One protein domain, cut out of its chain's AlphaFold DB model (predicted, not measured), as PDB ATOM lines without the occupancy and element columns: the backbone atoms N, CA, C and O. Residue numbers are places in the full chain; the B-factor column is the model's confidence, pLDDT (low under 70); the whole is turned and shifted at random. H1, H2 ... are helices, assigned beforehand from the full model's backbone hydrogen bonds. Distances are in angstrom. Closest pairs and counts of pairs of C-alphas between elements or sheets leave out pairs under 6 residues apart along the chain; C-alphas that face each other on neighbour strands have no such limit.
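This is residues 2 to 83 of the 184 residues of an uncharacterized protein of Actinomadura madurae (UniProt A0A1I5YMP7). One long helix, H2, makes the length of a rod; the shorter H1 slants away from one end of it, and after its other end residues 61 to 83, with no named element, fold back along the same side toward H1. The printed part has 82 residues, with two named helices, H1 then H2, and no named strand: all helix. It is loose, with a radius of gyration of the C-alphas of 16.2 A and spans of 54 by 20 by 18 A.

H2, residues 27 to 60, is 49.1 A long, from C-alpha 27 at (-9.319, -46.981, -123.966) to C-alpha 60 at (-3.494, -50.181, -75.309). H1 holds residues 9 to 20, beginning at C-alpha 9 (5.228, -40.283, -110.460).

H2 touches H1 with residues 29 to 37 alone, and H1 touches it with residues 16 to 20 alone. Their closest C-alphas, of Ala 20 and Ala 33, are 5.0 A apart. They run opposite ways at a steep tilt of 59 degrees. In both, every O i to N i+4 pair is within hydrogen-bond range.

The C-alphas farthest apart, of Arg 25 and Gly 62, are 54.4 A apart. The printed part has no cut, and the H1 to H2 link is short. Confidence is under 70 at residues 2 to 3 and 75 to 77.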
ATOM      1  N   GLN A   2      -2.312 -38.148 -98.165       55.06
ATOM      2  CA  GLN A   2      -1.123 -38.802 -98.691       55.06
ATOM      3  C   GLN A   2      -1.429 -39.351-100.084       55.06
ATOM      4  O   GLN A   2      -2.389 -40.100-100.269       55.06
ATOM      5  N   LEU A   3      -0.671 -38.905-101.086       66.06
ATOM      6  CA  LEU A   3      -0.839 -39.351-102.464       66.06
ATOM      7  C   LEU A   3      -0.155 -40.711-102.623       66.06
ATOM      8  O   LEU A   3       1.052 -40.815-102.419       66.06
ATOM      9  N   TYR A   4      -0.921 -41.735-103.003       76.44
ATOM     10  CA  TYR A   4      -0.386 -43.047-103.358       76.44
ATOM     11  C   TYR A   4       0.511 -42.911-104.600       76.44
ATOM     12  O   TYR A   4       0.024 -42.629-105.695       76.44
ATOM     13  N   ARG A   5       1.831 -43.022-104.408       76.44
ATOM     14  CA  ARG A   5       2.874 -42.839-105.436       76.44
ATOM     15  C   ARG A   5       3.896 -43.979-105.336       76.44
ATOM     16  O   ARG A   5       5.024 -43.737-104.908       76.44
ATOM     17  N   PRO A   6       3.504 -45.212-105.691       80.69
ATOM     18  CA  PRO A   6       4.221 -46.425-105.310       80.69
ATOM     19  C   PRO A   6       5.646 -46.511-105.856       80.69
ATOM     20  O   PRO A   6       6.484 -47.086-105.193       80.69
ATOM     21  N   LEU A   7       5.962 -45.926-107.013       85.38
ATOM     22  CA  LEU A   7       7.322 -45.968-107.583       85.38
ATOM     23  C   LEU A   7       7.901 -44.560-107.828       85.38
ATOM     24  O   LEU A   7       8.921 -44.390-108.494       85.38
ATOM     25  N   GLY A   8       7.212 -43.521-107.344       82.38
ATOM     26  CA  GLY A   8       7.344 -42.148-107.843       82.38
ATOM     27  C   GLY A   8       6.501 -41.904-109.102       82.38
ATOM     28  O   GLY A   8       6.061 -42.841-109.763       82.38
ATOM     29  N   PHE A   9       6.232 -40.640-109.441       83.25
ATOM     30  CA  PHE A   9       5.228 -40.283-110.460       83.25
ATOM     31  C   PHE A   9       5.532 -40.864-111.853       83.25
ATOM     32  O   PHE A   9       4.726 -41.614-112.397       83.25
ATOM     33  N   HIS A  10       6.708 -40.564-112.414       88.12
ATOM     34  CA  HIS A  10       7.055 -40.993-113.772       88.12
ATOM     35  C   HIS A  10       7.255 -42.506-113.894       88.12
ATOM     36  O   HIS A  10       6.778 -43.098-114.857       88.12
ATOM     37  N   ALA A  11       7.900 -43.139-112.911       89.88
ATOM     38  CA  ALA A  11       8.094 -44.587-112.923       89.88
ATOM     39  C   ALA A  11       6.764 -45.340-112.753       89.88
ATOM     40  O   ALA A  11       6.569 -46.356-113.406       89.88
ATOM     41  N   THR A  12       5.824 -44.812-111.957       91.06
ATOM     42  CA  THR A  12       4.475 -45.393-111.830       91.06
ATOM     43  C   THR A  12       3.732 -45.350-113.166       91.06
ATOM     44  O   THR A  12       3.178 -46.360-113.579       91.06
ATOM     45  N   LEU A  13       3.744 -44.212-113.871       92.12
ATOM     46  CA  LEU A  13       3.101 -44.115-115.187       92.12
ATOM     47  C   LEU A  13       3.766 -45.023-116.226       92.12
ATOM     48  O   LEU A  13       3.065 -45.694-116.969       92.12
ATOM     49  N   SER A  14       5.100 -45.072-116.251       92.88
ATOM     50  CA  SER A  14       5.843 -45.955-117.158       92.88
ATOM     51  C   SER A  14       5.527 -47.430-116.887       92.88
ATOM     52  O   SER A  14       5.289 -48.183-117.821       92.88
ATOM     53  N   TYR A  15       5.465 -47.837-115.615       93.88
ATOM     54  CA  TYR A  15       5.120 -49.209-115.239       93.88
ATOM     55  C   TYR A  15       3.672 -49.563-115.594       93.88
ATOM     56  O   TYR A  15       3.406 -50.663-116.058       93.88
ATOM     57  N   LEU A  16       2.739 -48.618-115.445       94.25
ATOM     58  CA  LEU A  16       1.366 -48.798-115.916       94.25
ATOM     59  C   LEU A  16       1.306 -49.005-117.436       94.25
ATOM     60  O   LEU A  16       0.557 -49.863-117.886       94.25
ATOM     61  N   GLU A  17       2.095 -48.261-118.221       95.19
ATOM     62  CA  GLU A  17       2.156 -48.459-119.679       95.19
ATOM     63  C   GLU A  17       2.713 -49.852-120.026       95.19
ATOM     64  O   GLU A  17       2.227 -50.479-120.963       95.19
ATOM     65  N   GLU A  18       3.672 -50.362-119.243       95.44
ATOM     66  CA  GLU A  18       4.235 -51.712-119.404       95.44
ATOM     67  C   GLU A  18       3.183 -52.809-119.191       95.44
ATOM     68  O   GLU A  18       3.040 -53.700-120.023       95.44
ATOM     69  N   ILE A  19       2.437 -52.754-118.083       95.62
ATOM     70  CA  ILE A  19       1.535 -53.852-117.693       95.62
ATOM     71  C   ILE A  19       0.144 -53.748-118.322       95.62
ATOM     72  O   ILE A  19      -0.539 -54.758-118.478       95.62
ATOM     73  N   ALA A  20      -0.299 -52.538-118.668       95.75
ATOM     74  CA  ALA A  20      -1.641 -52.294-119.186       95.75
ATOM     75  C   ALA A  20      -1.667 -51.937-120.676       95.75
ATOM     76  O   ALA A  20      -2.744 -51.953-121.270       95.75
ATOM     77  N   GLY A  21      -0.519 -51.639-121.290       95.06
ATOM     78  CA  GLY A  21      -0.425 -51.172-122.672       95.06
ATOM     79  C   GLY A  21      -0.563 -49.646-122.819       95.06
ATOM     80  O   GLY A  21      -0.555 -48.906-121.830       95.06
ATOM     81  N   PRO A  22      -0.682 -49.131-124.060       95.69
ATOM     82  CA  PRO A  22      -0.610 -47.701-124.374       95.69
ATOM     83  C   PRO A  22      -1.892 -46.929-123.994       95.69
ATOM     84  O   PRO A  22      -2.580 -46.366-124.849       95.69
ATOM     85  N   PHE A  23      -2.184 -46.820-122.696       95.31
ATOM     86  CA  PHE A  23      -3.415 -46.228-122.144       95.31
ATOM     87  C   PHE A  23      -3.682 -44.763-122.518       95.31
ATOM     88  O   PHE A  23      -4.771 -44.246-122.292       95.31
ATOM     89  N   ARG A  24      -2.695 -44.049-123.070       92.81
ATOM     90  CA  ARG A  24      -2.886 -42.675-123.568       92.81
ATOM     91  C   ARG A  24      -3.658 -42.618-124.883       92.81
ATOM     92  O   ARG A  24      -4.116 -41.545-125.257       92.81
ATOM     93  N   ARG A  25      -3.699 -43.729-125.622       95.44
ATOM     94  CA  ARG A  25      -4.263 -43.812-126.977       95.44
ATOM     95  C   ARG A  25      -5.262 -44.953-127.141       95.44
ATOM     96  O   ARG A  25      -5.967 -44.973-128.140       95.44
ATOM     97  N   ASP A  26      -5.300 -45.881-126.192       97.19
ATOM     98  CA  ASP A  26      -6.208 -47.019-126.191       97.19
ATOM     99  C   ASP A  26      -7.033 -47.041-124.899       97.19
ATOM    100  O   ASP A  26      -6.490 -47.132-123.794       97.19
ATOM    101  N   GLU A  27      -8.352 -46.967-125.059       97.00
ATOM    102  CA  GLU A  27      -9.319 -46.981-123.966       97.00
ATOM    103  C   GLU A  27      -9.289 -48.306-123.195       97.00
ATOM    104  O   GLU A  27      -9.340 -48.298-121.965       97.00
ATOM    105  N   GLN A  28      -9.117 -49.445-123.873       97.44
ATOM    106  CA  GLN A  28      -9.050 -50.741-123.188       97.44
ATOM    107  C   GLN A  28      -7.803 -50.828-122.305       97.44
ATOM    108  O   GLN A  28      -7.867 -51.273-121.156       97.44
ATOM    109  N   SER A  29      -6.665 -50.343-122.802       96.94
ATOM    110  CA  SER A  29      -5.447 -50.193-122.003       96.94
ATOM    111  C   SER A  29      -5.623 -49.216-120.836       96.94
ATOM    112  O   SER A  29      -5.078 -49.458-119.761       96.94
ATOM    113  N   LEU A  30      -6.413 -48.147-120.988       97.38
ATOM    114  CA  LEU A  30      -6.735 -47.239-119.881       97.38
ATOM    115  C   LEU A  30      -7.539 -47.923-118.779       97.38
ATOM    116  O   LEU A  30      -7.196 -47.772-117.607       97.38
ATOM    117  N   LEU A  31      -8.558 -48.704-119.136       98.06
ATOM    118  CA  LEU A  31      -9.340 -49.456-118.156       98.06
ATOM    119  C   LEU A  31      -8.463 -50.462-117.398       98.06
ATOM    120  O   LEU A  31      -8.498 -50.482-116.170       98.06
ATOM    121  N   ARG A  32      -7.590 -51.198-118.101       97.44
ATOM    122  CA  ARG A  32      -6.608 -52.099-117.468       97.44
ATOM    123  C   ARG A  32      -5.646 -51.362-116.531       97.44
ATOM    124  O   ARG A  32      -5.344 -51.850-115.445       97.44
ATOM    125  N   ALA A  33      -5.176 -50.174-116.917       96.00
ATOM    126  CA  ALA A  33      -4.281 -49.370-116.085       96.00
ATOM    127  C   ALA A  33      -4.977 -48.883-114.804       96.00
ATOM    128  O   ALA A  33      -4.384 -48.901-113.722       96.00
ATOM    129  N   LEU A  34      -6.241 -48.461-114.917       95.62
ATOM    130  CA  LEU A  34      -7.061 -48.051-113.778       95.62
ATOM    131  C   LEU A  34      -7.357 -49.219-112.842       95.62
ATOM    132  O   LEU A  34      -7.279 -49.042-111.626       95.62
ATOM    133  N   GLU A  35      -7.654 -50.396-113.387       96.62
ATOM    134  CA  GLU A  35      -7.852 -51.621-112.614       96.62
ATOM    135  C   GLU A  35      -6.586 -51.968-111.826       96.62
ATOM    136  O   GLU A  35      -6.630 -52.009-110.599       96.62
ATOM    137  N   ALA A  36      -5.433 -52.067-112.495       94.75
ATOM    138  CA  ALA A  36      -4.157 -52.364-111.846       94.75
ATOM    139  C   ALA A  36      -3.817 -51.360-110.727       94.75
ATOM    140  O   ALA A  36      -3.411 -51.746-109.626       94.75
ATOM    141  N   LEU A  37      -4.021 -50.059-110.975       93.12
ATOM    142  CA  LEU A  37      -3.805 -49.018-109.969       93.12
ATOM    143  C   LEU A  37      -4.780 -49.140-108.789       93.12
ATOM    144  O   LEU A  37      -4.385 -48.910-107.643       93.12
ATOM    145  N   THR A  38      -6.040 -49.482-109.059       93.81
ATOM    146  CA  THR A  38      -7.077 -49.653-108.036       93.81
ATOM    147  C   THR A  38      -6.767 -50.855-107.158       93.81
ATOM    148  O   THR A  38      -6.693 -50.688-105.941       93.81
ATOM    149  N   THR A  39      -6.455 -52.011-107.748       94.69
ATOM    150  CA  THR A  39      -6.045 -53.222-107.023       94.69
ATOM    151  C   THR A  39      -4.840 -52.947-106.129       94.69
ATOM    152  O   THR A  39      -4.876 -53.204-104.925       94.69
ATOM    153  N   SER A  40      -3.790 -52.329-106.677       92.88
ATOM    154  CA  SER A  40      -2.591 -51.978-105.907       92.88
ATOM    155  C   SER A  40      -2.916 -51.015-104.751       92.88
ATOM    156  O   SER A  40      -2.416 -51.151-103.632       92.88
ATOM    157  N   ARG A  41      -3.813 -50.047-104.971       91.56
ATOM    158  CA  ARG A  41      -4.254 -49.112-103.926       91.56
ATOM    159  C   ARG A  41      -5.100 -49.789-102.843       91.56
ATOM    160  O   ARG A  41      -5.035 -49.376-101.686       91.56
ATOM    161  N   GLU A  42      -5.930 -50.761-103.193       93.38
ATOM    162  CA  GLU A  42      -6.761 -51.501-102.239       93.38
ATOM    163  C   GLU A  42      -5.924 -52.381-101.319       93.38
ATOM    164  O   GLU A  42      -6.146 -52.359-100.106       93.38
ATOM    165  N   LEU A  43      -4.912 -53.053-101.871       92.12
ATOM    166  CA  LEU A  43      -3.914 -53.788-101.095       92.12
ATOM    167  C   LEU A  43      -3.174 -52.856-100.129       92.12
ATOM    168  O   LEU A  43      -3.143 -53.114 -98.930       92.12
ATOM    169  N   TRP A  44      -2.706 -51.696-100.601       90.25
ATOM    170  CA  TRP A  44      -2.103 -50.688 -99.720       90.25
ATOM    171  C   TRP A  44      -3.040 -50.255 -98.583       90.25
ATOM    172  O   TRP A  44      -2.634 -50.152 -97.426       90.25
ATOM    173  N   LYS A  45      -4.323 -50.018 -98.880       90.69
ATOM    174  CA  LYS A  45      -5.321 -49.680 -97.852       90.69
ATOM    175  C   LYS A  45      -5.565 -50.823 -96.865       90.69
ATOM    176  O   LYS A  45      -5.960 -50.548 -95.732       90.69
ATOM    177  N   ALA A  46      -5.437 -52.082 -97.281       91.62
ATOM    178  CA  ALA A  46      -5.516 -53.226 -96.376       91.62
ATOM    179  C   ALA A  46      -4.339 -53.202 -95.393       91.62
ATOM    180  O   ALA A  46      -4.573 -53.133 -94.187       91.62
ATOM    181  N   ASP A  47      -3.115 -53.065 -95.894       89.19
ATOM    182  CA  ASP A  47      -1.908 -52.995 -95.065       89.19
ATOM    183  C   ASP A  47      -1.930 -51.813 -94.086       89.19
ATOM    184  O   ASP A  47      -1.588 -51.961 -92.910       89.19
ATOM    185  N   VAL A  48      -2.402 -50.639 -94.524       89.81
ATOM    186  CA  VAL A  48      -2.582 -49.471 -93.643       89.81
ATOM    187  C   VAL A  48      -3.568 -49.772 -92.507       89.81
ATOM    188  O   VAL A  48      -3.315 -49.393 -91.360       89.81
ATOM    189  N   ARG A  49      -4.686 -50.457 -92.792       92.12
ATOM    190  CA  ARG A  49      -5.670 -50.849 -91.766       92.12
ATOM    191  C   ARG A  49      -5.078 -51.856 -90.784       92.12
ATOM    192  O   ARG A  49      -5.253 -51.690 -89.576       92.12
ATOM    193  N   ASP A  50      -4.337 -52.837 -91.280       91.06
ATOM    194  CA  ASP A  50      -3.698 -53.863 -90.454       91.06
ATOM    195  C   ASP A  50      -2.625 -53.268 -89.542       91.06
ATOM    196  O   ASP A  50      -2.585 -53.555 -88.339       91.06
ATOM    197  N   TYR A  51      -1.791 -52.377 -90.079       89.81
ATOM    198  CA  TYR A  51      -0.820 -51.623 -89.296       89.81
ATOM    199  C   TYR A  51      -1.509 -50.767 -88.223       89.81
ATOM    200  O   TYR A  51      -1.125 -50.819 -87.049       89.81
ATOM    201  N   ALA A  52      -2.569 -50.034 -88.578       90.69
ATOM    202  CA  ALA A  52      -3.325 -49.224 -87.626       90.69
ATOM    203  C   ALA A  52      -3.927 -50.074 -86.492       90.69
ATOM    204  O   ALA A  52      -3.838 -49.687 -85.323       90.69
ATOM    205  N   ALA A  53      -4.468 -51.256 -86.805       92.50
ATOM    206  CA  ALA A  53      -4.994 -52.190 -85.813       92.50
ATOM    207  C   ALA A  53      -3.892 -52.720 -84.876       92.50
ATOM    208  O   ALA A  53      -4.060 -52.691 -83.652       92.50
ATOM    209  N   LYS A  54      -2.741 -53.142 -85.423       91.12
ATOM    210  CA  LYS A  54      -1.566 -53.578 -84.641       91.12
ATOM    211  C   LYS A  54      -1.087 -52.471 -83.699       91.12
ATOM    212  O   LYS A  54      -0.922 -52.700 -82.499       91.12
ATOM    213  N   ARG A  55      -0.940 -51.244 -84.211       92.31
ATOM    214  CA  ARG A  55      -0.555 -50.072 -83.410       92.31
ATOM    215  C   ARG A  55      -1.595 -49.728 -82.349       92.31
ATOM    216  O   ARG A  55      -1.207 -49.357 -81.245       92.31
ATOM    217  N   GLY A  56      -2.885 -49.871 -82.642       92.50
ATOM    218  CA  GLY A  56      -3.963 -49.690 -81.668       92.50
ATOM    219  C   GLY A  56      -3.817 -50.627 -80.467       92.50
ATOM    220  O   GLY A  56      -3.789 -50.165 -79.327       92.50
ATOM    221  N   ARG A  57      -3.620 -51.928 -80.715       93.50
ATOM    222  CA  ARG A  57      -3.400 -52.931 -79.654       93.50
ATOM    223  C   ARG A  57      -2.132 -52.647 -78.848       93.50
ATOM    224  O   ARG A  57      -2.176 -52.647 -77.622       93.50
ATOM    225  N   ALA A  58      -1.027 -52.334 -79.521       91.00
ATOM    226  CA  ALA A  58       0.234 -52.006 -78.858       91.00
ATOM    227  C   ALA A  58       0.111 -50.755 -77.967       91.00
ATOM    228  O   ALA A  58       0.603 -50.749 -76.841       91.00
ATOM    229  N   LYS A  59      -0.605 -49.716 -78.422       93.12
ATOM    230  CA  LYS A  59      -0.889 -48.517 -77.616       93.12
ATOM    231  C   LYS A  59      -1.699 -48.844 -76.359       93.12
ATOM    232  O   LYS A  59      -1.375 -48.310 -75.301       93.12
ATOM    233  N   LEU A  60      -2.708 -49.715 -76.463       92.38
ATOM    234  CA  LEU A  60      -3.494 -50.181 -75.309       92.38
ATOM    235  C   LEU A  60      -2.631 -50.950 -74.298       92.38
ATOM    236  O   LEU A  60      -2.839 -50.830 -73.098       92.38
ATOM    237  N   GLN A  61      -1.614 -51.666 -74.776       92.94
ATOM    238  CA  GLN A  61      -0.619 -52.364 -73.954       92.94
ATOM    239  C   GLN A  61       0.522 -51.450 -73.458       92.94
ATOM    240  O   GLN A  61       1.550 -51.938 -72.995       92.94
ATOM    241  N   GLY A  62       0.390 -50.125 -73.587       92.44
ATOM    242  CA  GLY A  62       1.386 -49.150 -73.127       92.44
ATOM    243  C   GLY A  62       2.543 -48.876 -74.099       92.44
ATOM    244  O   GLY A  62       3.324 -47.954 -73.873       92.44
ATOM    245  N   GLN A  63       2.639 -49.584 -75.228       89.88
ATOM    246  CA  GLN A  63       3.676 -49.377 -76.252       89.88
ATOM    247  C   GLN A  63       3.285 -48.241 -77.214       89.88
ATOM    248  O   GLN A  63       2.833 -48.442 -78.352       89.88
ATOM    249  N   ARG A  64       3.443 -46.999 -76.738       87.19
ATOM    250  CA  ARG A  64       3.042 -45.786 -77.475       87.19
ATOM    251  C   ARG A  64       3.958 -45.425 -78.647       87.19
ATOM    252  O   ARG A  64       3.465 -44.825 -79.603       87.19
ATOM    253  N   SER A  65       5.207 -45.884 -78.646       85.81
ATOM    254  CA  SER A  65       6.139 -45.739 -79.773       85.81
ATOM    255  C   SER A  65       6.155 -47.004 -80.648       85.81
ATOM    256  O   SER A  65       6.076 -48.104 -80.093       85.81
ATOM    257  N   PRO A  66       6.214 -46.888 -81.990       84.00
ATOM    258  CA  PRO A  66       6.478 -48.028 -82.872       84.00
ATOM    259  C   PRO A  66       7.849 -48.643 -82.577       84.00
ATOM    260  O   PRO A  66       8.771 -47.934 -82.161       84.00
ATOM    261  N   ARG A  67       8.002 -49.949 -82.800       81.75
ATOM    262  CA  ARG A  67       9.322 -50.587 -82.760       81.75
ATOM    263  C   ARG A  67      10.097 -50.227 -84.030       81.75
ATOM    264  O   ARG A  67       9.474 -50.029 -85.066       81.75
ATOM    265  N   PRO A  68      11.439 -50.227 -84.007       74.81
ATOM    266  CA  PRO A  68      12.238 -49.988 -85.212       74.81
ATOM    267  C   PRO A  68      11.940 -50.952 -86.372       74.81
ATOM    268  O   PRO A  68      12.140 -50.595 -87.525       74.81
ATOM    269  N   ALA A  69      11.462 -52.163 -86.068       72.88
ATOM    270  CA  ALA A  69      11.066 -53.162 -87.059       72.88
ATOM    271  C   ALA A  69       9.625 -52.986 -87.581       72.88
ATOM    272  O   ALA A  69       9.250 -53.640 -88.551       72.88
ATOM    273  N   ASP A  70       8.808 -52.133 -86.952       77.00
ATOM    274  CA  ASP A  70       7.441 -51.876 -87.400       77.00
ATOM    275  C   ASP A  70       7.482 -50.919 -88.598       77.00
ATOM    276  O   ASP A  70       7.625 -49.705 -88.445       77.00
ATOM    277  N   LEU A  71       7.352 -51.468 -89.803       74.44
ATOM    278  CA  LEU A  71       7.249 -50.681 -91.027       74.44
ATOM    279  C   LEU A  71       5.856 -50.051 -91.120       74.44
ATOM    280  O   LEU A  71       4.848 -50.753 -91.174       74.44
ATOM    281  N   ASP A  72       5.797 -48.721 -91.144       80.06
ATOM    282  CA  ASP A  72       4.561 -47.984 -91.405       80.06
ATOM    283  C   ASP A  72       4.309 -47.951 -92.922       80.06
ATOM    284  O   ASP A  72       5.107 -47.330 -93.633       80.06
ATOM    285  N   PRO A  73       3.227 -48.549 -93.453       78.56
ATOM    286  CA  PRO A  73       2.927 -48.541 -94.892       78.56
ATOM    287  C   PRO A  73       2.711 -47.135 -95.476       78.56
ATOM    288  O   PRO A  73       2.689 -46.952 -96.693       78.56
ATOM    289  N   SER A  74       2.533 -46.134 -94.614       73.19
ATOM    290  CA  SER A  74       2.407 -44.724 -94.977       73.19
ATOM    291  C   SER A  74       3.778 -44.051 -95.091       73.19
ATOM    292  O   SER A  74       3.951 -43.163 -95.912       73.19
ATOM    293  N   HIS A  75       4.776 -44.446 -94.302       66.88
ATOM    294  CA  HIS A  75       6.091 -43.783 -94.279       66.88
ATOM    295  C   HIS A  75       7.235 -44.629 -94.853       66.88
ATOM    296  O   HIS A  75       8.326 -44.106 -95.082       66.88
ATOM    297  N   SER A  76       6.989 -45.911 -95.113       62.44
ATOM    298  CA  SER A  76       7.923 -46.817 -95.784       62.44
ATOM    299  C   SER A  76       8.092 -46.423 -97.253       62.44
ATOM    300  O   SER A  76       7.176 -45.821 -97.827       62.44
ATOM    301  N   PRO A  77       9.245 -46.728 -97.885       63.81
ATOM    302  CA  PRO A  77       9.428 -46.463 -99.304       63.81
ATOM    303  C   PRO A  77       8.255 -47.054-100.084       63.81
ATOM    304  O   PRO A  77       7.849 -48.199 -99.863       63.81
ATOM    305  N   GLY A  78       7.675 -46.229-100.957       71.62
ATOM    306  CA  GLY A  78       6.599 -46.677-101.823       71.62
ATOM    307  C   GLY A  78       7.063 -47.910-102.593       71.62
ATOM    308  O   GLY A  78       8.181 -47.946-103.106       71.62
ATOM    309  N   HIS A  79       6.195 -48.910-102.665       82.19
ATOM    310  CA  HIS A  79       6.317 -50.011-103.605       82.19
ATOM    311  C   HIS A  79       4.954 -50.275-104.238       82.19
ATOM    312  O   HIS A  79       3.911 -49.833-103.738       82.19
ATOM    313  N   TRP A  80       4.968 -50.966-105.372       87.62
ATOM    314  CA  TRP A  80       3.748 -51.441-106.008       87.62
ATOM    315  C   TRP A  80       3.216 -52.654-105.248       87.62
ATOM    316  O   TRP A  80       3.945 -53.622-105.042       87.62
ATOM    317  N   TYR A  81       1.956 -52.612-104.828       86.12
ATOM    318  CA  TYR A  81       1.366 -53.697-104.052       86.12
ATOM    319  C   TYR A  81       0.882 -54.797-105.000       86.12
ATOM    320  O   TYR A  81       0.355 -54.519-106.076       86.12
ATOM    321  N   GLY A  82       1.090 -56.053-104.608       87.38
ATOM    322  CA  GLY A  82       0.778 -57.235-105.421       87.38
ATOM    323  C   GLY A  82       1.901 -57.682-106.365       87.38
ATOM    324  O   GLY A  82       1.924 -58.847-106.737       87.38
ATOM    325  N   ALA A  83       2.853 -56.804-106.698       89.06
ATOM    326  CA  ALA A  83       4.043 -57.140-107.494       89.06
ATOM    327  C   ALA A  83       5.259 -56.280-107.076       89.06
ATOM    328  O   ALA A  83       5.771 -55.486-107.874       89.06
TER     329      ALA A  83